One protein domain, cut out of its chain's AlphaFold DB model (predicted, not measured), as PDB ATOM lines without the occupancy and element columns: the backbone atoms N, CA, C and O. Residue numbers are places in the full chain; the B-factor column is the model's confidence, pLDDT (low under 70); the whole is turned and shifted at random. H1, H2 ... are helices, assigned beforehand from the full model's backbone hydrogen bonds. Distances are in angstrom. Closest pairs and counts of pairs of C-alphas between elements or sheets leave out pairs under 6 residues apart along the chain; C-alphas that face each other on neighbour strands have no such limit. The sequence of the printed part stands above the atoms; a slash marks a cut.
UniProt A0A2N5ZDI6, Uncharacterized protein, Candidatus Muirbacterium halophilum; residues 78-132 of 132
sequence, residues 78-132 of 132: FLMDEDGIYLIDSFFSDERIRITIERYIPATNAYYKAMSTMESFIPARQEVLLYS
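This is residues 78 to 132 of the 132 residues of an uncharacterized protein of Candidatus Muirbacterium halophilum (UniProt A0A2N5ZDI6). H1 meets H2 at a corner and H3 folds back beside H2, while residues 115 to 132, with the last residues of H3 and with H4, stick out as an arm. The printed part has 55 residues, with four named helices, H1 to H4, and no named strand: all helix. It is flat, 40 by 28 by 14 A, and only just loose, close to extended, with a radius of gyration of the C-alphas of 15.1 A.

H1, residues 87 to 92, and H2, residues 96 to 102, touch only at the corner, opposite ways at a steep tilt of 48 degrees; their closest C-alphas, of Asp 89 and Arg 98, are 6.8 A apart. H2 and H3, residues 107 to 118, form a helical hairpin, opposite ways at a shallow tilt of 5 degrees. H3 touches H2 with residues 107 to 111 alone, the closest C-alphas being those of Thr 100 and Ala 107, 5.4 A apart. H3 and H4, residues 121 to 126, meet only through their link. H1 is apart from H3 and H4, and H2 from H4. Every O i to N i+4 pair is within hydrogen-bond range in H1 and H2, against 6 of 8 in H3 and 1 of 2 in H4.

H1 begins at C-alpha 87 (17.475, 32.514, 37.555). H3 measures 17.2 A; H4 ends at C-alpha 126 (-1.589, 56.601, 43.561).

The farthest C-alphas, of Arg 103 and Leu 130, are 42.8 A apart. The three links between helices are tight, the printed part has no cut, and no printed residue is under 70 in pLDDT.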
ATOM      1  N   PHE A  78      16.221  23.859  36.109       92.12
ATOM      2  CA  PHE A  78      16.241  25.309  36.252       92.12
ATOM      3  C   PHE A  78      17.681  25.819  36.182       92.12
ATOM      4  O   PHE A  78      18.567  25.325  36.874       92.12
ATOM      5  N   LEU A  79      17.908  26.837  35.352       92.12
ATOM      6  CA  LEU A  79      19.228  27.443  35.185       92.12
ATOM      7  C   LEU A  79      19.651  28.212  36.442       92.12
ATOM      8  O   LEU A  79      18.835  28.913  37.047       92.12
ATOM      9  N   MET A  80      20.939  28.130  36.770       94.31
ATOM     10  CA  MET A  80      21.595  28.924  37.811       94.31
ATOM     11  C   MET A  80      22.541  29.958  37.190       94.31
ATOM     12  O   MET A  80      23.058  29.745  36.089       94.31
ATOM     13  N   ASP A  81      22.760  31.068  37.889       92.25
ATOM     14  CA  ASP A  81      23.826  32.020  37.580       92.25
ATOM     15  C   ASP A  81      25.194  31.580  38.144       92.25
ATOM     16  O   ASP A  81      25.347  30.490  38.702       92.25
ATOM     17  N   GLU A  82      26.213  32.426  37.962       92.69
ATOM     18  CA  GLU A  82      27.585  32.179  38.431       92.69
ATOM     19  C   GLU A  82      27.697  32.107  39.964       92.69
ATOM     20  O   GLU A  82      28.605  31.451  40.477       92.69
ATOM     21  N   ASP A  83      26.761  32.730  40.688       92.88
ATOM     22  CA  ASP A  83      26.697  32.747  42.151       92.88
ATOM     23  C   ASP A  83      25.894  31.557  42.717       92.88
ATOM     24  O   ASP A  83      25.774  31.397  43.935       92.88
ATOM     25  N   GLY A  84      25.368  30.688  41.846       92.62
ATOM     26  CA  GLY A  84      24.578  29.516  42.224       92.62
ATOM     27  C   GLY A  84      23.126  29.840  42.579       92.62
ATOM     28  O   GLY A  84      22.467  29.038  43.243       92.62
ATOM     29  N   ILE A  85      22.620  31.001  42.161       92.06
ATOM     30  CA  ILE A  85      21.226  31.403  42.354       92.06
ATOM     31  C   ILE A  85      20.418  30.962  41.134       92.06
ATOM     32  O   ILE A  85      20.792  31.217  39.988       92.06
ATOM     33  N   TYR A  86      19.277  30.310  41.361       95.38
ATOM     34  CA  TYR A  86      18.363  29.964  40.276       95.38
ATOM     35  C   TYR A  86      17.798  31.228  39.626       95.38
ATOM     36  O   TYR A  86      17.202  32.074  40.292       95.38
ATOM     37  N   LEU A  87      17.911  31.328  38.300       92.75
ATOM     38  CA  LEU A  87      17.475  32.514  37.555       92.75
ATOM     39  C   LEU A  87      15.983  32.812  37.754       92.75
ATOM     40  O   LEU A  87      15.585  33.971  37.839       92.75
ATOM     41  N   ILE A  88      15.156  31.767  37.858       92.75
ATOM     42  CA  ILE A  88      13.721  31.910  38.126       92.75
ATOM     43  C   ILE A  88      13.450  32.538  39.502       92.75
ATOM     44  O   ILE A  88      12.583  33.405  39.606       92.75
ATOM     45  N   ASP A  89      14.235  32.186  40.521       93.75
ATOM     46  CA  ASP A  89      14.083  32.725  41.875       93.75
ATOM     47  C   ASP A  89      14.404  34.229  41.867       93.75
ATOM     48  O   ASP A  89      13.695  35.015  42.495       93.75
ATOM     49  N   SER A  90      15.390  34.652  41.067       90.50
ATOM     50  CA  SER A  90      15.714  36.065  40.836       90.50
ATOM     51  C   SER A  90      14.602  36.820  40.097       90.50
ATOM     52  O   SER A  90      14.262  37.937  40.491       90.50
ATOM     53  N   PHE A  91      13.991  36.228  39.062       88.88
ATOM     54  CA  PHE A  91      12.907  36.877  38.308       88.88
ATOM     55  C   PHE A  91      11.664  37.142  39.159       88.88
ATOM     56  O   PHE A  91      11.067  38.212  39.050       88.88
ATOM     57  N   PHE A  92      11.285  36.188  40.010       87.75
ATOM     58  CA  PHE A  92      10.133  36.341  40.899       87.75
ATOM     59  C   PHE A  92      10.490  36.973  42.247       87.75
ATOM     60  O   PHE A  92       9.589  37.342  42.997       87.75
ATOM     61  N   SER A  93      11.786  37.109  42.558       87.25
ATOM     62  CA  SER A  93      12.281  37.440  43.904       87.25
ATOM     63  C   SER A  93      11.678  36.531  44.987       87.25
ATOM     64  O   SER A  93      11.442  36.956  46.119       87.25
ATOM     65  N   ASP A  94      11.378  35.285  44.614       88.25
ATOM     66  CA  ASP A  94      10.637  34.323  45.421       88.25
ATOM     67  C   ASP A  94      10.930  32.886  44.963       88.25
ATOM     68  O   ASP A  94      10.449  32.430  43.925       88.25
ATOM     69  N   GLU A  95      11.681  32.146  45.778       92.56
ATOM     70  CA  GLU A  95      12.026  30.738  45.528       92.56
ATOM     71  C   GLU A  95      10.816  29.793  45.557       92.56
ATOM     72  O   GLU A  95      10.876  28.667  45.054       92.56
ATOM     73  N   ARG A  96       9.689  30.223  46.148       93.12
ATOM     74  CA  ARG A  96       8.513  29.360  46.317       93.12
ATOM     75  C   ARG A  96       7.936  28.929  44.979       93.12
ATOM     76  O   ARG A  96       7.427  27.816  44.914       93.12
ATOM     77  N   ILE A  97       8.048  29.757  43.938       93.25
ATOM     78  CA  ILE A  97       7.577  29.439  42.584       93.25
ATOM     79  C   ILE A  97       8.278  28.183  42.063       93.25
ATOM     80  O   ILE A  97       7.619  27.183  41.771       93.25
ATOM     81  N   ARG A  98       9.614  28.186  42.029       94.69
ATOM     82  CA  ARG A  98      10.405  27.029  41.598       94.69
ATOM     83  C   ARG A  98      10.121  25.803  42.458       94.69
ATOM     84  O   ARG A  98       9.816  24.741  41.924       94.69
ATOM     85  N   ILE A  99      10.145  25.965  43.784       94.06
ATOM     86  CA  ILE A  99       9.908  24.866  44.730       94.06
ATOM     87  C   ILE A  99       8.526  24.230  44.517       94.06
ATOM     88  O   ILE A  99       8.386  23.017  44.668       94.06
ATOM     89  N   THR A 100       7.490  25.010  44.188       94.19
ATOM     90  CA  THR A 100       6.166  24.446  43.881       94.19
ATOM     91  C   THR A 100       6.168  23.634  42.592       94.19
ATOM     92  O   THR A 100       5.650  22.518  42.608       94.19
ATOM     93  N   ILE A 101       6.830  24.117  41.534       93.50
ATOM     94  CA  ILE A 101       6.940  23.401  40.253       93.50
ATOM     95  C   ILE A 101       7.688  22.075  40.443       93.50
ATOM     96  O   ILE A 101       7.178  21.024  40.065       93.50
ATOM     97  N   GLU A 102       8.840  22.095  41.122       92.81
ATOM     98  CA  GLU A 102       9.637  20.893  41.433       92.81
ATOM     99  C   GLU A 102       8.858  19.861  42.267       92.81
ATOM    100  O   GLU A 102       9.119  18.660  42.207       92.81
ATOM    101  N   ARG A 103       7.890  20.324  43.066       93.25
ATOM    102  CA  ARG A 103       7.023  19.481  43.900       93.25
ATOM    103  C   ARG A 103       5.713  19.088  43.219       93.25
ATOM    104  O   ARG A 103       4.887  18.461  43.883       93.25
ATOM    105  N   TYR A 104       5.513  19.433  41.947       91.81
ATOM    106  CA  TYR A 104       4.267  19.192  41.209       91.81
ATOM    107  C   TYR A 104       3.035  19.799  41.903       91.81
ATOM    108  O   TYR A 104       1.946  19.226  41.920       91.81
ATOM    109  N   ILE A 105       3.226  20.964  42.520       92.50
ATOM    110  CA  ILE A 105       2.169  21.782  43.108       92.50
ATOM    111  C   ILE A 105       1.952  22.972  42.164       92.50
ATOM    112  O   ILE A 105       2.945  23.609  41.814       92.50
ATOM    113  N   PRO A 106       0.702  23.330  41.808       92.75
ATOM    114  CA  PRO A 106       0.451  24.473  40.934       92.75
ATOM    115  C   PRO A 106       1.093  25.753  41.480       92.75
ATOM    116  O   PRO A 106       0.759  26.207  42.583       92.75
ATOM    117  N   ALA A 107       2.016  26.331  40.717       91.25
ATOM    118  CA  ALA A 107       2.782  27.518  41.078       91.25
ATOM    119  C   ALA A 107       1.916  28.779  41.073       91.25
ATOM    120  O   ALA A 107       2.192  29.731  41.809       91.25
ATOM    121  N   THR A 108       0.807  28.754  40.331       91.69
ATOM    122  CA  THR A 108      -0.249  29.773  40.384       91.69
ATOM    123  C   THR A 108      -0.757  30.003  41.810       91.69
ATOM    124  O   THR A 108      -0.999  31.145  42.195       91.69
ATOM    125  N   ASN A 109      -0.814  28.969  42.661       88.62
ATOM    126  CA  ASN A 109      -1.195  29.125  44.070       88.62
ATOM    127  C   ASN A 109      -0.207  30.006  44.849       88.62
ATOM    128  O   ASN A 109      -0.616  30.833  45.670       88.62
ATOM    129  N   ALA A 110       1.096  29.818  44.622       87.19
ATOM    130  CA  ALA A 110       2.132  30.632  45.252       87.19
ATOM    131  C   ALA A 110       2.108  32.063  44.697       87.19
ATOM    132  O   ALA A 110       2.145  33.019  45.477       87.19
ATOM    133  N   TYR A 111       1.950  32.204  43.379       89.19
ATOM    134  CA  TYR A 111       1.853  33.492  42.700       89.19
ATOM    135  C   TYR A 111       0.668  34.333  43.189       89.19
ATOM    136  O   TYR A 111       0.862  35.448  43.671       89.19
ATOM    137  N   TYR A 112      -0.554  33.797  43.164       88.62
ATOM    138  CA  TYR A 112      -1.738  34.552  43.575       88.62
ATOM    139  C   TYR A 112      -1.725  34.922  45.061       88.62
ATOM    140  O   TYR A 112      -2.168  36.008  45.436       88.62
ATOM    141  N   LYS A 113      -1.134  34.077  45.915       87.19
ATOM    142  CA  LYS A 113      -0.920  34.406  47.331       87.19
ATOM    143  C   LYS A 113       0.077  35.556  47.519       87.19
ATOM    144  O   LYS A 113      -0.093  36.387  48.415       87.19
ATOM    145  N   ALA A 114       1.129  35.619  46.704       83.75
ATOM    146  CA  ALA A 114       2.046  36.755  46.714       83.75
ATOM    147  C   ALA A 114       1.331  38.030  46.234       83.75
ATOM    148  O   ALA A 114       1.379  39.056  46.918       83.75
ATOM    149  N   MET A 115       0.572  37.937  45.138       82.44
ATOM    150  CA  MET A 115      -0.184  39.053  44.561       82.44
ATOM    151  C   MET A 115      -1.231  39.638  45.512       82.44
ATOM    152  O   MET A 115      -1.331  40.860  45.605       82.44
ATOM    153  N   SER A 116      -1.937  38.821  46.302       81.50
ATOM    154  CA  SER A 116      -2.883  39.341  47.304       81.50
ATOM    155  C   SER A 116      -2.208  40.234  48.354       81.50
ATOM    156  O   SER A 116      -2.833  41.108  48.942       81.50
ATOM    157  N   THR A 117      -0.903  40.061  48.580       76.38
ATOM    158  CA  THR A 117      -0.136  40.909  49.506       76.38
ATOM    159  C   THR A 117       0.209  42.270  48.872       76.38
ATOM    160  O   THR A 117       0.337  43.278  49.576       76.38
ATOM    161  N   MET A 118       0.293  42.332  47.533       73.56
ATOM    162  CA  MET A 118       0.560  43.557  46.763       73.56
ATOM    163  C   MET A 118      -0.652  44.485  46.641       73.56
ATOM    164  O   MET A 118      -0.484  45.631  46.227       73.56
ATOM    165  N   GLU A 119      -1.857  44.069  47.042       75.69
ATOM    166  CA  GLU A 119      -3.028  44.963  47.077       75.69
ATOM    167  C   GLU A 119      -2.773  46.211  47.939       75.69
ATOM    168  O   GLU A 119      -3.250  47.302  47.628       75.69
ATOM    169  N   SER A 120      -1.922  46.080  48.962       77.44
ATOM    170  CA  SER A 120      -1.464  47.195  49.802       77.44
ATOM    171  C   SER A 120      -0.624  48.247  49.054       77.44
ATOM    172  O   SER A 120      -0.552  49.396  49.488       77.44
ATOM    173  N   PHE A 121      -0.028  47.896  47.909       82.25
ATOM    174  CA  PHE A 121       0.797  48.792  47.093       82.25
ATOM    175  C   PHE A 121      -0.029  49.677  46.145       82.25
ATOM    176  O   PHE A 121       0.403  50.770  45.778       82.25
ATOM    177  N   ILE A 122      -1.235  49.241  45.760       81.06
ATOM    178  CA  ILE A 122      -2.130  49.993  44.865       81.06
ATOM    179  C   ILE A 122      -2.455  51.398  45.400       81.06
ATOM    180  O   ILE A 122      -2.332  52.341  44.618       81.06
ATOM    181  N   PRO A 123      -2.840  51.597  46.677       82.94
ATOM    182  CA  PRO A 123      -3.046  52.943  47.207       82.94
ATOM    183  C   PRO A 123      -1.734  53.729  47.312       82.94
ATOM    184  O   PRO A 123      -1.713  54.902  46.954       82.94
ATOM    185  N   ALA A 124      -0.626  53.089  47.704       84.38
ATOM    186  CA  ALA A 124       0.671  53.759  47.842       84.38
ATOM    187  C   ALA A 124       1.180  54.349  46.514       84.38
ATOM    188  O   ALA A 124       1.729  55.447  46.491       84.38
ATOM    189  N   ARG A 125       0.963  53.659  45.383       86.44
ATOM    190  CA  ARG A 125       1.385  54.179  44.072       86.44
ATOM    191  C   ARG A 125       0.548  55.364  43.583       86.44
ATOM    192  O   ARG A 125       1.063  56.150  42.795       86.44
ATOM    193  N   GLN A 126      -0.708  55.511  44.020       85.81
ATOM    194  CA  GLN A 126      -1.589  56.601  43.561       85.81
ATOM    195  C   GLN A 126      -1.033  57.983  43.922       85.81
ATOM    196  O   GLN A 126      -1.232  58.933  43.173       85.81
ATOM    197  N   GLU A 127      -0.275  58.087  45.014       84.75
ATOM    198  CA  GLU A 127       0.341  59.343  45.462       84.75
ATOM    199  C   GLU A 127       1.463  59.846  44.538       84.75
ATOM    200  O   GLU A 127       1.847  61.013  44.613       84.75
ATOM    201  N   VAL A 128       1.988  58.985  43.659       89.06
ATOM    202  CA  VAL A 128       3.132  59.289  42.782       89.06
ATOM    203  C   VAL A 128       2.820  59.128  41.291       89.06
ATOM    204  O   VAL A 128       3.715  59.284  40.457       89.06
ATOM    205  N   LEU A 129       1.568  58.820  40.925       88.44
ATOM    206  CA  LEU A 129       1.166  58.718  39.521       88.44
ATOM    207  C   LEU A 129       1.171  60.103  38.864       88.44
ATOM    208  O   LEU A 129       0.466  61.018  39.279       88.44
ATOM    209  N   LEU A 130       1.956  60.239  37.795       88.25
ATOM    210  CA  LEU A 130       2.017  61.463  36.987       88.25
ATOM    211  C   LEU A 130       0.907  61.528  35.925       88.25
ATOM    212  O   LEU A 130       0.666  62.590  35.356       88.25
ATOM    213  N   TYR A 131       0.242  60.399  35.666       78.38
ATOM    214  CA  TYR A 131      -0.849  60.262  34.706       78.38
ATOM    215  C   TYR A 131      -1.950  59.389  35.312       78.38
ATOM    216  O   TYR A 131      -1.652  58.351  35.908       78.38
ATOM    217  N   SER A 132      -3.195  59.838  35.156       72.12
ATOM    218  CA  SER A 132      -4.429  59.208  35.646       72.12
ATOM    219  C   SER A 132      -5.312  58.741  34.503       72.12
ATOM    220  O   SER A 132      -5.504  59.572  33.583       72.12
TER     221      SER A 132